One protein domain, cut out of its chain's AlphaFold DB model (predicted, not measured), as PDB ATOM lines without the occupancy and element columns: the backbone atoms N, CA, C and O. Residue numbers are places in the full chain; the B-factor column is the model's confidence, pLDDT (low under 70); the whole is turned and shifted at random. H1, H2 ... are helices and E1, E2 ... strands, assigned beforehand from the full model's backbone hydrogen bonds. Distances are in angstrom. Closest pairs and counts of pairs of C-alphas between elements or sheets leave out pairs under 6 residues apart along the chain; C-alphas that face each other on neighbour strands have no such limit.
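Overview. This is residues 34 to 61, 74 to 92 and 197 to 239 of the 252 residues of an uncharacterized protein of Lentinus tigrinus ALCF2SS1-6 (UniProt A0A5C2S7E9). The model is a strongly twisted wall of five antiparallel strands, with the long strand E3 running through it and the helix H1 laid across the strands over one face, above E1. Beyond H1 the chain runs on to E6, which lies far out near E3 and, with the far end of E3, draws the outline out lengthwise. The printed part has 90 residues with one named helix and six named strands, in the order E1, E2, E3, E4, E5, H1, E6. The sheet's order is E4, E3, E2, E1, E5, and the class is mixed, helices and strands. The whole is loose, with a radius of gyration of the C-alphas of 15.1 A, and elongated, spanning 55 by 29 by 22 A.

Along the chain. E1 is residues 34 to 37, 10.1 A long, and begins with C-alpha 34 at (155.663, 192.448, 114.274). E2, residues 50 to 59, is 22.0 A long and bends by 82 degrees at residue 55. E3, residues 79 to 92, is the longest strand at 38.4 A; it bends by 57 degrees at residue 88 and ends with C-alpha 92 at (127.270, 184.290, 120.253). E4 is residues 197 to 200, 9.5 A, and E5 is residues 210 to 212, 6.8 A. H1 is residues 215 to 227, 18.2 A. E6, residues 234 to 238, is 12.9 A long and ends with C-alpha 238 at (121.950, 189.121, 125.945).

Arrangement. E4 and E5 are the edge strands of the sheet. E1 and E2 form a hairpin, with N 35 and O 51 2.8 A apart, within hydrogen-bond range. E1 and E5 are antiparallel at 136 degrees, with N 211 and O 36 2.8 A apart. E2 and E3 are antiparallel at 137 degrees; N 52 and O 84 are 2.8 A apart, and N 58 and O 80 2.9 A. E3 and E4 are antiparallel at 137 degrees, with N 85 and O 199 2.9 A apart. Residues 80 to 81 of E3 also pair, antiparallel, with residues 205 to 206. H1 is on the sheet at a height over the sheet of 9.4 A, over E1 and only just not over E5, on which 2 of its 13 C-alphas fall. It runs across the strands, at 72 degrees to E1 on the local plane. The closest C-alphas of E1 and H1, those of Leu 34 and Glu 218, are 6.5 A apart. In H1 every O i to N i+4 pair is within hydrogen-bond range. E6 pairs with no named strand; E6 and E3 are near each other, with 7 pairs of C-alphas within 10 A.

Size, cuts and confidence. The two C-alphas farthest apart, those of Asn 74 and Ser 239, are 56.2 A apart. Residues 62 to 73 are not printed, and C-alphas 61 and 74 are 14.2 A apart across that cut; residues 93 to 196 are not printed either, with 15.9 A between C-alphas 92 and 197. The link E1 to E2 is long. Residues 55 to 61, 74 to 79 and 229 to 231 have pLDDT under 70; the mean of the printed part is 80.0.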
ATOM      1  N   LEU A  34     156.837 191.736 114.757       85.75
ATOM      2  CA  LEU A  34     155.663 192.448 114.274       85.75
ATOM      3  C   LEU A  34     156.023 193.208 112.998       85.75
ATOM      4  O   LEU A  34     157.041 193.896 112.932       85.75
ATOM      5  N   MET A  35     155.174 193.084 111.991       88.50
ATOM      6  CA  MET A  35     155.296 193.770 110.711       88.50
ATOM      7  C   MET A  35     153.955 194.355 110.302       88.50
ATOM      8  O   MET A  35     152.911 193.959 110.812       88.50
ATOM      9  N   ARG A  36     153.975 195.294 109.365       90.12
ATOM     10  CA  ARG A  36     152.775 195.908 108.809       90.12
ATOM     11  C   ARG A  36     152.570 195.441 107.375       90.12
ATOM     12  O   ARG A  36     153.516 195.334 106.600       90.12
ATOM     13  N   LEU A  37     151.326 195.129 107.032       90.62
ATOM     14  CA  LEU A  37     150.954 194.781 105.665       90.62
ATOM     15  C   LEU A  37     150.928 196.026 104.780       90.62
ATOM     16  O   LEU A  37     150.279 197.009 105.125       90.62
ATOM     17  N   LYS A  38     151.568 195.968 103.612       89.94
ATOM     18  CA  LYS A  38     151.529 197.062 102.627       89.94
ATOM     19  C   LYS A  38     150.252 197.066 101.786       89.94
ATOM     20  O   LYS A  38     149.847 198.117 101.305       89.94
ATOM     21  N   TYR A  39     149.628 195.901 101.614       86.69
ATOM     22  CA  TYR A  39     148.495 195.700 100.708       86.69
ATOM     23  C   TYR A  39     147.385 194.875 101.356       86.69
ATOM     24  O   TYR A  39     147.624 194.119 102.300       86.69
ATOM     25  N   ASP A  40     146.178 195.017 100.813       89.12
ATOM     26  CA  ASP A  40     145.034 194.189 101.173       89.12
ATOM     27  C   ASP A  40     145.241 192.753 100.675       89.12
ATOM     28  O   ASP A  40     145.546 192.521  99.507       89.12
ATOM     29  N   ILE A  41     145.034 191.786 101.565       87.19
ATOM     30  CA  ILE A  41     144.963 190.357 101.232       87.19
ATOM     31  C   ILE A  41     143.502 189.909 101.268       87.19
ATOM     32  O   ILE A  41     143.019 189.246 100.355       87.19
ATOM     33  N   ASN A  42     142.791 190.260 102.341       85.94
ATOM     34  CA  ASN A  42     141.371 189.972 102.526       85.94
ATOM     35  C   ASN A  42     140.765 190.921 103.576       85.94
ATOM     36  O   ASN A  42     141.443 191.794 104.115       85.94
ATOM     37  N   GLU A  43     139.484 190.736 103.900       85.12
ATOM     38  CA  GLU A  43     138.750 191.619 104.815       85.12
ATOM     39  C   GLU A  43     139.362 191.744 106.221       85.12
ATOM     40  O   GLU A  43     139.234 192.802 106.839       85.12
ATOM     41  N   LEU A  44     140.035 190.698 106.715       85.06
ATOM     42  CA  LEU A  44     140.699 190.675 108.025       85.06
ATOM     43  C   LEU A  44     142.187 191.054 107.955       85.06
ATOM     44  O   LEU A  44     142.801 191.309 108.988       85.06
ATOM     45  N   PHE A  45     142.767 191.099 106.758       89.62
ATOM     46  CA  PHE A  45     144.175 191.400 106.511       89.62
ATOM     47  C   PHE A  45     144.270 192.515 105.472       89.62
ATOM     48  O   PHE A  45     144.605 192.279 104.312       89.62
ATOM     49  N   LYS A  46     143.926 193.732 105.897       90.94
ATOM     50  CA  LYS A  46     143.997 194.940 105.066       90.94
ATOM     51  C   LYS A  46     145.376 195.591 105.145       90.94
ATOM     52  O   LYS A  46     146.105 195.386 106.121       90.94
ATOM     53  N   ALA A  47     145.701 196.430 104.173       89.94
ATOM     54  CA  ALA A  47     146.843 197.323 104.211       89.94
ATOM     55  C   ALA A  47     146.850 198.124 105.524       89.94
ATOM     56  O   ALA A  47     145.815 198.580 106.014       89.94
ATOM     57  N   GLY A  48     148.029 198.256 106.122       88.06
ATOM     58  CA  GLY A  48     148.237 198.872 107.429       88.06
ATOM     59  C   GLY A  48     148.012 197.946 108.628       88.06
ATOM     60  O   GLY A  48     148.359 198.335 109.740       88.06
ATOM     61  N   THR A  49     147.480 196.730 108.446       90.38
ATOM     62  CA  THR A  49     147.279 195.786 109.562       90.38
ATOM     63  C   THR A  49     148.625 195.334 110.122       90.38
ATOM     64  O   THR A  49     149.491 194.887 109.364       90.38
ATOM     65  N   ILE A  50     148.785 195.412 111.446       90.12
ATOM     66  CA  ILE A  50     149.950 194.856 112.137       90.12
ATOM     67  C   ILE A  50     149.756 193.352 112.316       90.12
ATOM     68  O   ILE A  50     148.741 192.889 112.841       90.12
ATOM     69  N   VAL A  51     150.751 192.591 111.882       89.50
ATOM     70  CA  VAL A  51     150.757 191.137 111.902       89.50
ATOM     71  C   VAL A  51     152.010 190.620 112.585       89.50
ATOM     72  O   VAL A  51     153.075 191.230 112.508       89.50
ATOM     73  N   ILE A  52     151.887 189.478 113.248       87.19
ATOM     74  CA  ILE A  52     153.027 188.727 113.757       87.19
ATOM     75  C   ILE A  52     153.386 187.625 112.773       87.19
ATOM     76  O   ILE A  52     152.516 186.981 112.177       87.19
ATOM     77  N   LEU A  53     154.680 187.408 112.609       84.06
ATOM     78  CA  LEU A  53     155.196 186.387 111.715       84.06
ATOM     79  C   LEU A  53     155.348 185.063 112.448       84.06
ATOM     80  O   LEU A  53     155.847 185.010 113.575       84.06
ATOM     81  N   SER A  54     154.926 183.988 111.789       74.62
ATOM     82  CA  SER A  54     155.164 182.640 112.289       74.62
ATOM     83  C   SER A  54     156.657 182.323 112.288       74.62
ATOM     84  O   SER A  54     157.397 182.799 111.431       74.62
ATOM     85  N   GLU A  55     157.076 181.431 113.179       63.91
ATOM     86  CA  GLU A  55     158.445 180.904 113.185       63.91
ATOM     87  C   GLU A  55     158.758 180.022 111.959       63.91
ATOM     88  O   GLU A  55     159.919 179.741 111.673       63.91
ATOM     89  N   GLN A  56     157.736 179.598 111.209       55.28
ATOM     90  CA  GLN A  56     157.866 178.767 110.015       55.28
ATOM     91  C   GLN A  56     157.952 179.635 108.751       55.28
ATOM     92  O   GLN A  56     156.968 180.243 108.316       55.28
ATOM     93  N   LEU A  57     159.134 179.659 108.138       57.94
ATOM     94  CA  LEU A  57     159.397 180.333 106.867       57.94
ATOM     95  C   LEU A  57     159.216 179.316 105.734       57.94
ATOM     96  O   LEU A  57     159.857 178.266 105.728       57.94
ATOM     97  N   TRP A  58     158.324 179.605 104.789       53.22
ATOM     98  CA  TRP A  58     158.125 178.788 103.594       53.22
ATOM     99  C   TRP A  58     158.971 179.402 102.479       53.22
ATOM    100  O   TRP A  58     158.528 180.270 101.722       53.22
ATOM    101  N   GLY A  59     160.238 178.992 102.425       47.75
ATOM    102  CA  GLY A  59     161.115 179.330 101.310       47.75
ATOM    103  C   GLY A  59     160.545 178.746 100.022       47.75
ATOM    104  O   GLY A  59     160.271 177.547  99.957       47.75
ATOM    105  N   GLY A  60     160.334 179.598  99.018       41.75
ATOM    106  CA  GLY A  60     159.976 179.154  97.679       41.75
ATOM    107  C   GLY A  60     160.984 178.124  97.172       41.75
ATOM    108  O   GLY A  60     162.179 178.227  97.449       41.75
ATOM    109  N   TYR A  61     160.454 177.121  96.473       39.09
ATOM    110  CA  TYR A  61     161.162 176.092  95.721       39.09
ATOM    111  C   TYR A  61     162.563 176.527  95.287       39.09
ATOM    112  O   TYR A  61     162.726 177.566  94.648       39.09
ATOM    113  N   ASN A  74     166.763 188.661  94.250       46.91
ATOM    114  CA  ASN A  74     166.503 189.196  95.579       46.91
ATOM    115  C   ASN A  74     165.672 188.176  96.387       46.91
ATOM    116  O   ASN A  74     164.489 187.976  96.104       46.91
ATOM    117  N   LYS A  75     166.299 187.475  97.345       50.91
ATOM    118  CA  LYS A  75     165.716 186.308  98.050       50.91
ATOM    119  C   LYS A  75     164.428 186.644  98.816       50.91
ATOM    120  O   LYS A  75     163.596 185.769  99.064       50.91
ATOM    121  N   ASP A  76     164.231 187.921  99.127       50.84
ATOM    122  CA  ASP A  76     163.043 188.442  99.805       50.84
ATOM    123  C   ASP A  76     161.788 188.431  98.915       50.84
ATOM    124  O   ASP A  76     160.670 188.337  99.422       50.84
ATOM    125  N   ASN A  77     161.948 188.451  97.584       54.03
ATOM    126  CA  ASN A  77     160.824 188.435  96.639       54.03
ATOM    127  C   ASN A  77     160.229 187.039  96.402       54.03
ATOM    128  O   ASN A  77     159.144 186.937  95.836       54.03
ATOM    129  N   THR A  78     160.905 185.970  96.830       59.00
ATOM    130  CA  THR A  78     160.448 184.579  96.644       59.00
ATOM    131  C   THR A  78     160.105 183.876  97.956       59.00
ATOM    132  O   THR A  78     159.664 182.727  97.950       59.00
ATOM    133  N   THR A  79     160.319 184.538  99.095       68.31
ATOM    134  CA  THR A  79     160.093 183.946 100.416       68.31
ATOM    135  C   THR A  79     158.683 184.255 100.897       68.31
ATOM    136  O   THR A  79     158.288 185.417 100.965       68.31
ATOM    137  N   SER A  80     157.933 183.211 101.255       74.50
ATOM    138  CA  SER A  80     156.585 183.332 101.811       74.50
ATOM    139  C   SER A  80     156.575 182.970 103.293       74.50
ATOM    140  O   SER A  80     157.290 182.075 103.742       74.50
ATOM    141  N   VAL A  81     155.748 183.651 104.077       76.19
ATOM    142  CA  VAL A  81     155.643 183.449 105.525       76.19
ATOM    143  C   VAL A  81     154.184 183.367 105.939       76.19
ATOM    144  O   VAL A  81     153.312 183.995 105.339       76.19
ATOM    145  N   ARG A  82     153.894 182.592 106.985       84.06
ATOM    146  CA  ARG A  82     152.577 182.649 107.623       84.06
ATOM    147  C   ARG A  82     152.523 183.851 108.550       84.06
ATOM    148  O   ARG A  82     153.458 184.092 109.313       84.06
ATOM    149  N   ILE A  83     151.410 184.566 108.497       87.62
ATOM    150  CA  ILE A  83     151.171 185.749 109.317       87.62
ATOM    151  C   ILE A  83     149.917 185.562 110.163       87.62
ATOM    152  O   ILE A  83     148.999 184.834 109.777       87.62
ATOM    153  N   TYR A  84     149.873 186.240 111.304       89.25
ATOM    154  CA  TYR A  84     148.710 186.266 112.183       89.25
ATOM    155  C   TYR A  84     148.368 187.701 112.553       89.25
ATOM    156  O   TYR A  84     149.263 188.512 112.767       89.25
ATOM    157  N   THR A  85     147.082 188.008 112.681       90.38
ATOM    158  CA  THR A  85     146.610 189.308 113.178       90.38
ATOM    159  C   THR A  85     146.009 189.166 114.572       90.38
ATOM    160  O   THR A  85     145.387 188.145 114.883       90.38
ATOM    161  N   TRP A  86     146.213 190.168 115.430       88.31
ATOM    162  CA  TRP A  86     145.612 190.209 116.762       88.31
ATOM    163  C   TRP A  86     144.202 190.781 116.668       88.31
ATOM    164  O   TRP A  86     144.013 191.970 116.395       88.31
ATOM    165  N   ALA A  87     143.197 189.940 116.902       87.25
ATOM    166  CA  ALA A  87     141.807 190.312 116.693       87.25
ATOM    167  C   ALA A  87     140.918 189.937 117.876       87.25
ATOM    168  O   ALA A  87     141.120 188.936 118.569       87.25
ATOM    169  N   LYS A  88     139.875 190.743 118.066       88.50
ATOM    170  CA  LYS A  88     138.772 190.454 118.974       88.50
ATOM    171  C   LYS A  88     137.804 189.507 118.271       88.50
ATOM    172  O   LYS A  88     137.153 189.887 117.299       88.50
ATOM    173  N   LYS A  89     137.675 188.287 118.778       89.69
ATOM    174  CA  LYS A  89     136.668 187.315 118.357       89.69
ATOM    175  C   LYS A  89     135.459 187.410 119.281       89.69
ATOM    176  O   LYS A  89     135.572 187.246 120.495       89.69
ATOM    177  N   VAL A  90     134.296 187.650 118.691       89.62
ATOM    178  CA  VAL A  90     133.000 187.681 119.369       89.62
ATOM    179  C   VAL A  90     132.200 186.478 118.897       89.62
ATOM    180  O   VAL A  90     131.949 186.330 117.706       89.62
ATOM    181  N   THR A  91     131.832 185.593 119.818       90.69
ATOM    182  CA  THR A  91     131.023 184.399 119.538       90.69
ATOM    183  C   THR A  91     129.717 184.494 120.309       90.69
ATOM    184  O   THR A  91     129.744 184.590 121.535       90.69
ATOM    185  N   THR A  92     128.582 184.432 119.622       92.06
ATOM    186  CA  THR A  92     127.270 184.290 120.253       92.06
ATOM    187  C   THR A  92     126.846 182.825 120.235       92.06
ATOM    188  O   THR A  92     126.961 182.146 119.220       92.06
ATOM    189  N   VAL A 197     142.403 186.835 120.216       88.19
ATOM    190  CA  VAL A 197     143.105 185.693 119.628       88.19
ATOM    191  C   VAL A 197     143.985 186.122 118.459       88.19
ATOM    192  O   VAL A 197     143.692 187.088 117.751       88.19
ATOM    193  N   TRP A 198     145.044 185.349 118.230       87.25
ATOM    194  CA  TRP A 198     145.820 185.409 116.998       87.25
ATOM    195  C   TRP A 198     145.075 184.658 115.899       87.25
ATOM    196  O   TRP A 198     144.889 183.443 115.986       87.25
ATOM    197  N   LEU A 199     144.637 185.378 114.870       88.12
ATOM    198  CA  LEU A 199     143.989 184.780 113.708       88.12
ATOM    199  C   LEU A 199     145.029 184.513 112.628       88.12
ATOM    200  O   LEU A 199     145.682 185.467 112.207       88.12
ATOM    201  N   PRO A 200     145.188 183.264 112.166       89.12
ATOM    202  CA  PRO A 200     146.071 182.970 111.049       89.12
ATOM    203  C   PRO A 200     145.499 183.536 109.750       89.12
ATOM    204  O   PRO A 200     144.303 183.406 109.477       89.12
ATOM    205  N   CYS A 201     146.367 184.092 108.910       86.75
ATOM    206  CA  CYS A 201     146.060 184.233 107.495       86.75
ATOM    207  C   CYS A 201     146.056 182.836 106.868       86.75
ATOM    208  O   CYS A 201     146.942 182.023 107.142       86.75
ATOM    209  N   LYS A 202     145.036 182.542 106.055       83.25
ATOM    210  CA  LYS A 202     144.925 181.249 105.366       83.25
ATOM    211  C   LYS A 202     146.085 181.046 104.391       83.25
ATOM    212  O   LYS A 202     146.629 179.946 104.307       83.25
ATOM    213  N   ASP A 203     146.457 182.117 103.700       80.25
ATOM    214  CA  ASP A 203     147.485 182.108 102.672       80.25
ATOM    215  C   ASP A 203     148.827 182.565 103.248       80.25
ATOM    216  O   ASP A 203     148.891 183.426 104.133       80.25
ATOM    217  N   ALA A 204     149.910 181.975 102.743       80.06
ATOM    218  CA  ALA A 204     151.247 182.478 103.012       80.06
ATOM    219  C   ALA A 204     151.464 183.782 102.231       80.06
ATOM    220  O   ALA A 204     150.984 183.938 101.110       80.06
ATOM    221  N   VAL A 205     152.192 184.717 102.833       80.75
ATOM    222  CA  VAL A 205     152.373 186.074 102.316       80.75
ATOM    223  C   VAL A 205     153.839 186.291 101.992       80.75
ATOM    224  O   VAL A 205     154.706 185.924 102.782       80.75
ATOM    225  N   LEU A 206     154.121 186.883 100.834       81.12
ATOM    226  CA  LEU A 206     155.487 187.231 100.453       81.12
ATOM    227  C   LEU A 206     156.061 188.276 101.412       81.12
ATOM    228  O   LEU A 206     155.397 189.264 101.728       81.12
ATOM    229  N   VAL A 207     157.317 188.094 101.829       76.31
ATOM    230  CA  VAL A 207     158.011 189.033 102.732       76.31
ATOM    231  C   VAL A 207     158.046 190.450 102.151       76.31
ATOM    232  O   VAL A 207     157.903 191.422 102.885       76.31
ATOM    233  N   SER A 208     158.141 190.585 100.828       80.38
ATOM    234  CA  SER A 208     158.117 191.878 100.133       80.38
ATOM    235  C   SER A 208     156.838 192.703 100.370       80.38
ATOM    236  O   SER A 208     156.881 193.940 100.312       80.38
ATOM    237  N   LEU A 209     155.717 192.048 100.700       84.88
ATOM    238  CA  LEU A 209     154.429 192.680 101.021       84.88
ATOM    239  C   LEU A 209     154.346 193.179 102.471       84.88
ATOM    240  O   LEU A 209     153.339 193.777 102.859       84.88
ATOM    241  N   LEU A 210     155.394 192.954 103.261       85.62
ATOM    242  CA  LEU A 210     155.503 193.379 104.646       85.62
ATOM    243  C   LEU A 210     156.479 194.552 104.762       85.62
ATOM    244  O   LEU A 210     157.455 194.665 104.016       85.62
ATOM    245  N   GLU A 211     156.207 195.454 105.696       88.38
ATOM    246  CA  GLU A 211     157.156 196.470 106.138       88.38
ATOM    247  C   GLU A 211     157.488 196.294 107.627       88.38
ATOM    248  O   GLU A 211     156.593 195.997 108.429       88.38
ATOM    249  N   PRO A 212     158.763 196.464 108.021       84.62
ATOM    250  CA  PRO A 212     159.133 196.483 109.427       84.62
ATOM    251  C   PRO A 212     158.439 197.644 110.136       84.62
ATOM    252  O   PRO A 212     158.351 198.752 109.602       84.62
ATOM    253  N   LEU A 213     157.986 197.406 111.363       82.88
ATOM    254  CA  LEU A 213     157.523 198.490 112.216       82.88
ATOM    255  C   LEU A 213     158.701 199.345 112.682       82.88
ATOM    256  O   LEU A 213     159.814 198.857 112.861       82.88
ATOM    257  N   LYS A 214     158.439 200.628 112.939       85.38
ATOM    258  CA  LYS A 214     159.369 201.465 113.711       85.38
ATOM    259  C   LYS A 214     159.359 201.000 115.170       85.38
ATOM    260  O   LYS A 214     158.284 200.706 115.690       85.38
ATOM    261  N   ASP A 215     160.495 201.053 115.863       80.25
ATOM    262  CA  ASP A 215     160.627 200.596 117.263       80.25
ATOM    263  C   ASP A 215     159.546 201.158 118.201       80.25
ATOM    264  O   ASP A 215     158.976 200.446 119.034       80.25
ATOM    265  N   SER A 216     159.203 202.441 118.043       84.38
ATOM    266  CA  SER A 216     158.161 203.100 118.839       84.38
ATOM    267  C   SER A 216     156.763 202.528 118.599       84.38
ATOM    268  O   SER A 216     155.918 202.554 119.490       84.38
ATOM    269  N   GLU A 217     156.492 202.073 117.379       83.44
ATOM    270  CA  GLU A 217     155.220 201.468 117.004       83.44
ATOM    271  C   GLU A 217     155.156 200.019 117.479       83.44
ATOM    272  O   GLU A 217     154.185 199.633 118.126       83.44
ATOM    273  N   GLU A 218     156.228 199.254 117.256       83.88
ATOM    274  CA  GLU A 218     156.336 197.880 117.742       83.88
ATOM    275  C   GLU A 218     156.165 197.817 119.265       83.88
ATOM    276  O   GLU A 218     155.407 196.994 119.775       83.88
ATOM    277  N   THR A 219     156.801 198.732 119.999       84.62
ATOM    278  CA  THR A 219     156.683 198.805 121.462       84.62
ATOM    279  C   THR A 219     155.249 199.090 121.907       84.62
ATOM    280  O   THR A 219     154.744 198.431 122.817       84.62
ATOM    281  N   LYS A 220     154.563 200.045 121.260       85.81
ATOM    282  CA  LYS A 220     153.157 200.368 121.559       85.81
ATOM    283  C   LYS A 220     152.248 199.173 121.314       85.81
ATOM    284  O   LYS A 220     151.387 198.878 122.141       85.81
ATOM    285  N   GLU A 221     152.461 198.471 120.211       84.81
ATOM    286  CA  GLU A 221     151.624 197.341 119.840       84.81
ATOM    287  C   GLU A 221     151.864 196.128 120.743       84.81
ATOM    288  O   GLU A 221     150.911 195.517 121.229       84.81
ATOM    289  N   ARG A 222     153.123 195.824 121.078       84.69
ATOM    290  CA  ARG A 222     153.451 194.788 122.069       84.69
ATOM    291  C   ARG A 222     152.853 195.109 123.433       84.69
ATOM    292  O   ARG A 222     152.326 194.204 124.081       84.69
ATOM    293  N   LEU A 223     152.871 196.377 123.849       84.19
ATOM    294  CA  LEU A 223     152.226 196.807 125.088       84.19
ATOM    295  C   LEU A 223     150.711 196.571 125.029       84.19
ATOM    296  O   LEU A 223     150.169 195.948 125.942       84.19
ATOM    297  N   ARG A 224     150.044 196.977 123.939       83.31
ATOM    298  CA  ARG A 224     148.605 196.750 123.712       83.31
ATOM    299  C   ARG A 224     148.247 195.267 123.798       83.31
ATOM    300  O   ARG A 224     147.335 194.903 124.536       83.31
ATOM    301  N   ILE A 225     149.000 194.416 123.099       82.88
ATOM    302  CA  ILE A 225     148.818 192.961 123.113       82.88
ATOM    303  C   ILE A 225     149.035 192.406 124.526       82.88
ATOM    304  O   ILE A 225     148.226 191.612 124.990       82.88
ATOM    305  N   SER A 226     150.080 192.840 125.240       78.69
ATOM    306  CA  SER A 226     150.380 192.354 126.597       78.69
ATOM    307  C   SER A 226     149.323 192.749 127.636       78.69
ATOM    308  O   SER A 226     149.076 192.004 128.584       78.69
ATOM    309  N   GLN A 227     148.665 193.899 127.445       78.56
ATOM    310  CA  GLN A 227     147.558 194.351 128.287       78.56
ATOM    311  C   GLN A 227     146.282 193.542 128.023       78.56
ATOM    312  O   GLN A 227     145.479 193.342 128.935       78.56
ATOM    313  N   THR A 228     146.098 193.031 126.803       71.25
ATOM    314  CA  THR A 228     145.024 192.090 126.470       71.25
ATOM    315  C   THR A 228     145.476 190.656 126.743       71.25
ATOM    316  O   THR A 228     146.043 190.005 125.873       71.25
ATOM    317  N   LYS A 229     145.229 190.141 127.954       62.81
ATOM    318  CA  LYS A 229     145.599 188.765 128.329       62.81
ATOM    319  C   LYS A 229     145.067 187.745 127.301       62.81
ATOM    320  O   LYS A 229     143.848 187.634 127.132       62.81
ATOM    321  N   PRO A 230     145.944 186.991 126.612       60.88
ATOM    322  CA  PRO A 230     145.515 185.971 125.667       60.88
ATOM    323  C   PRO A 230     144.636 184.930 126.359       60.88
ATOM    324  O   PRO A 230     145.026 184.357 127.373       60.88
ATOM    325  N   GLY A 231     143.443 184.690 125.813       60.22
ATOM    326  CA  GLY A 231     142.500 183.717 126.367       60.22
ATOM    327  C   GLY A 231     141.605 184.225 127.504       60.22
ATOM    328  O   GLY A 231     140.743 183.462 127.947       60.22
ATOM    329  N   ASP A 232     141.724 185.488 127.934       71.81
ATOM    330  CA  ASP A 232     140.741 186.085 128.842       71.81
ATOM    331  C   ASP A 232     139.396 186.222 128.121       71.81
ATOM    332  O   ASP A 232     139.221 186.999 127.178       71.81
ATOM    333  N   LYS A 233     138.430 185.420 128.575       81.75
ATOM    334  CA  LYS A 233     137.066 185.405 128.051       81.75
ATOM    335  C   LYS A 233     136.186 186.294 128.900       81.75
ATOM    336  O   LYS A 233     135.961 186.015 130.081       81.75
ATOM    337  N   THR A 234     135.614 187.313 128.274       85.88
ATOM    338  CA  THR A 234     134.484 188.035 128.858       85.88
ATOM    339  C   THR A 234     133.191 187.434 128.328       85.88
ATOM    340  O   THR A 234     133.093 187.058 127.160       85.88
ATOM    341  N   HIS A 235     132.211 187.287 129.213       88.31
ATOM    342  CA  HIS A 235     130.919 186.698 128.889       88.31
ATOM    343  C   HIS A 235     129.821 187.689 129.239       88.31
ATOM    344  O   HIS A 235     129.840 188.271 130.326       88.31
ATOM    345  N   LYS A 236     128.852 187.845 128.345       89.50
ATOM    346  CA  LYS A 236     127.714 188.732 128.538       89.50
ATOM    347  C   LYS A 236     126.442 188.035 128.084       89.50
ATOM    348  O   LYS A 236     126.351 187.569 126.953       89.50
ATOM    349  N   LEU A 237     125.465 187.969 128.980       89.88
ATOM    350  CA  LEU A 237     124.134 187.484 128.645       89.88
ATOM    351  C   LEU A 237     123.351 188.593 127.933       89.88
ATOM    352  O   LEU A 237     123.354 189.742 128.376       89.88
ATOM    353  N   LEU A 238     122.703 188.242 126.829       93.06
ATOM    354  CA  LEU A 238     121.950 189.121 125.945       93.06
ATOM    355  C   LEU A 238     120.556 188.543 125.683       93.06
ATOM    356  O   LEU A 238     120.301 187.349 125.880       93.06
ATOM    357  N   SER A 239     119.658 189.405 125.201       94.25
ATOM    358  CA  SER A 239     118.371 188.970 124.664       94.25
ATOM    359  C   SER A 239     118.573 187.966 123.527       94.25
ATOM    360  O   SER A 239     119.600 187.959 122.845       94.25
TER     361      SER A 239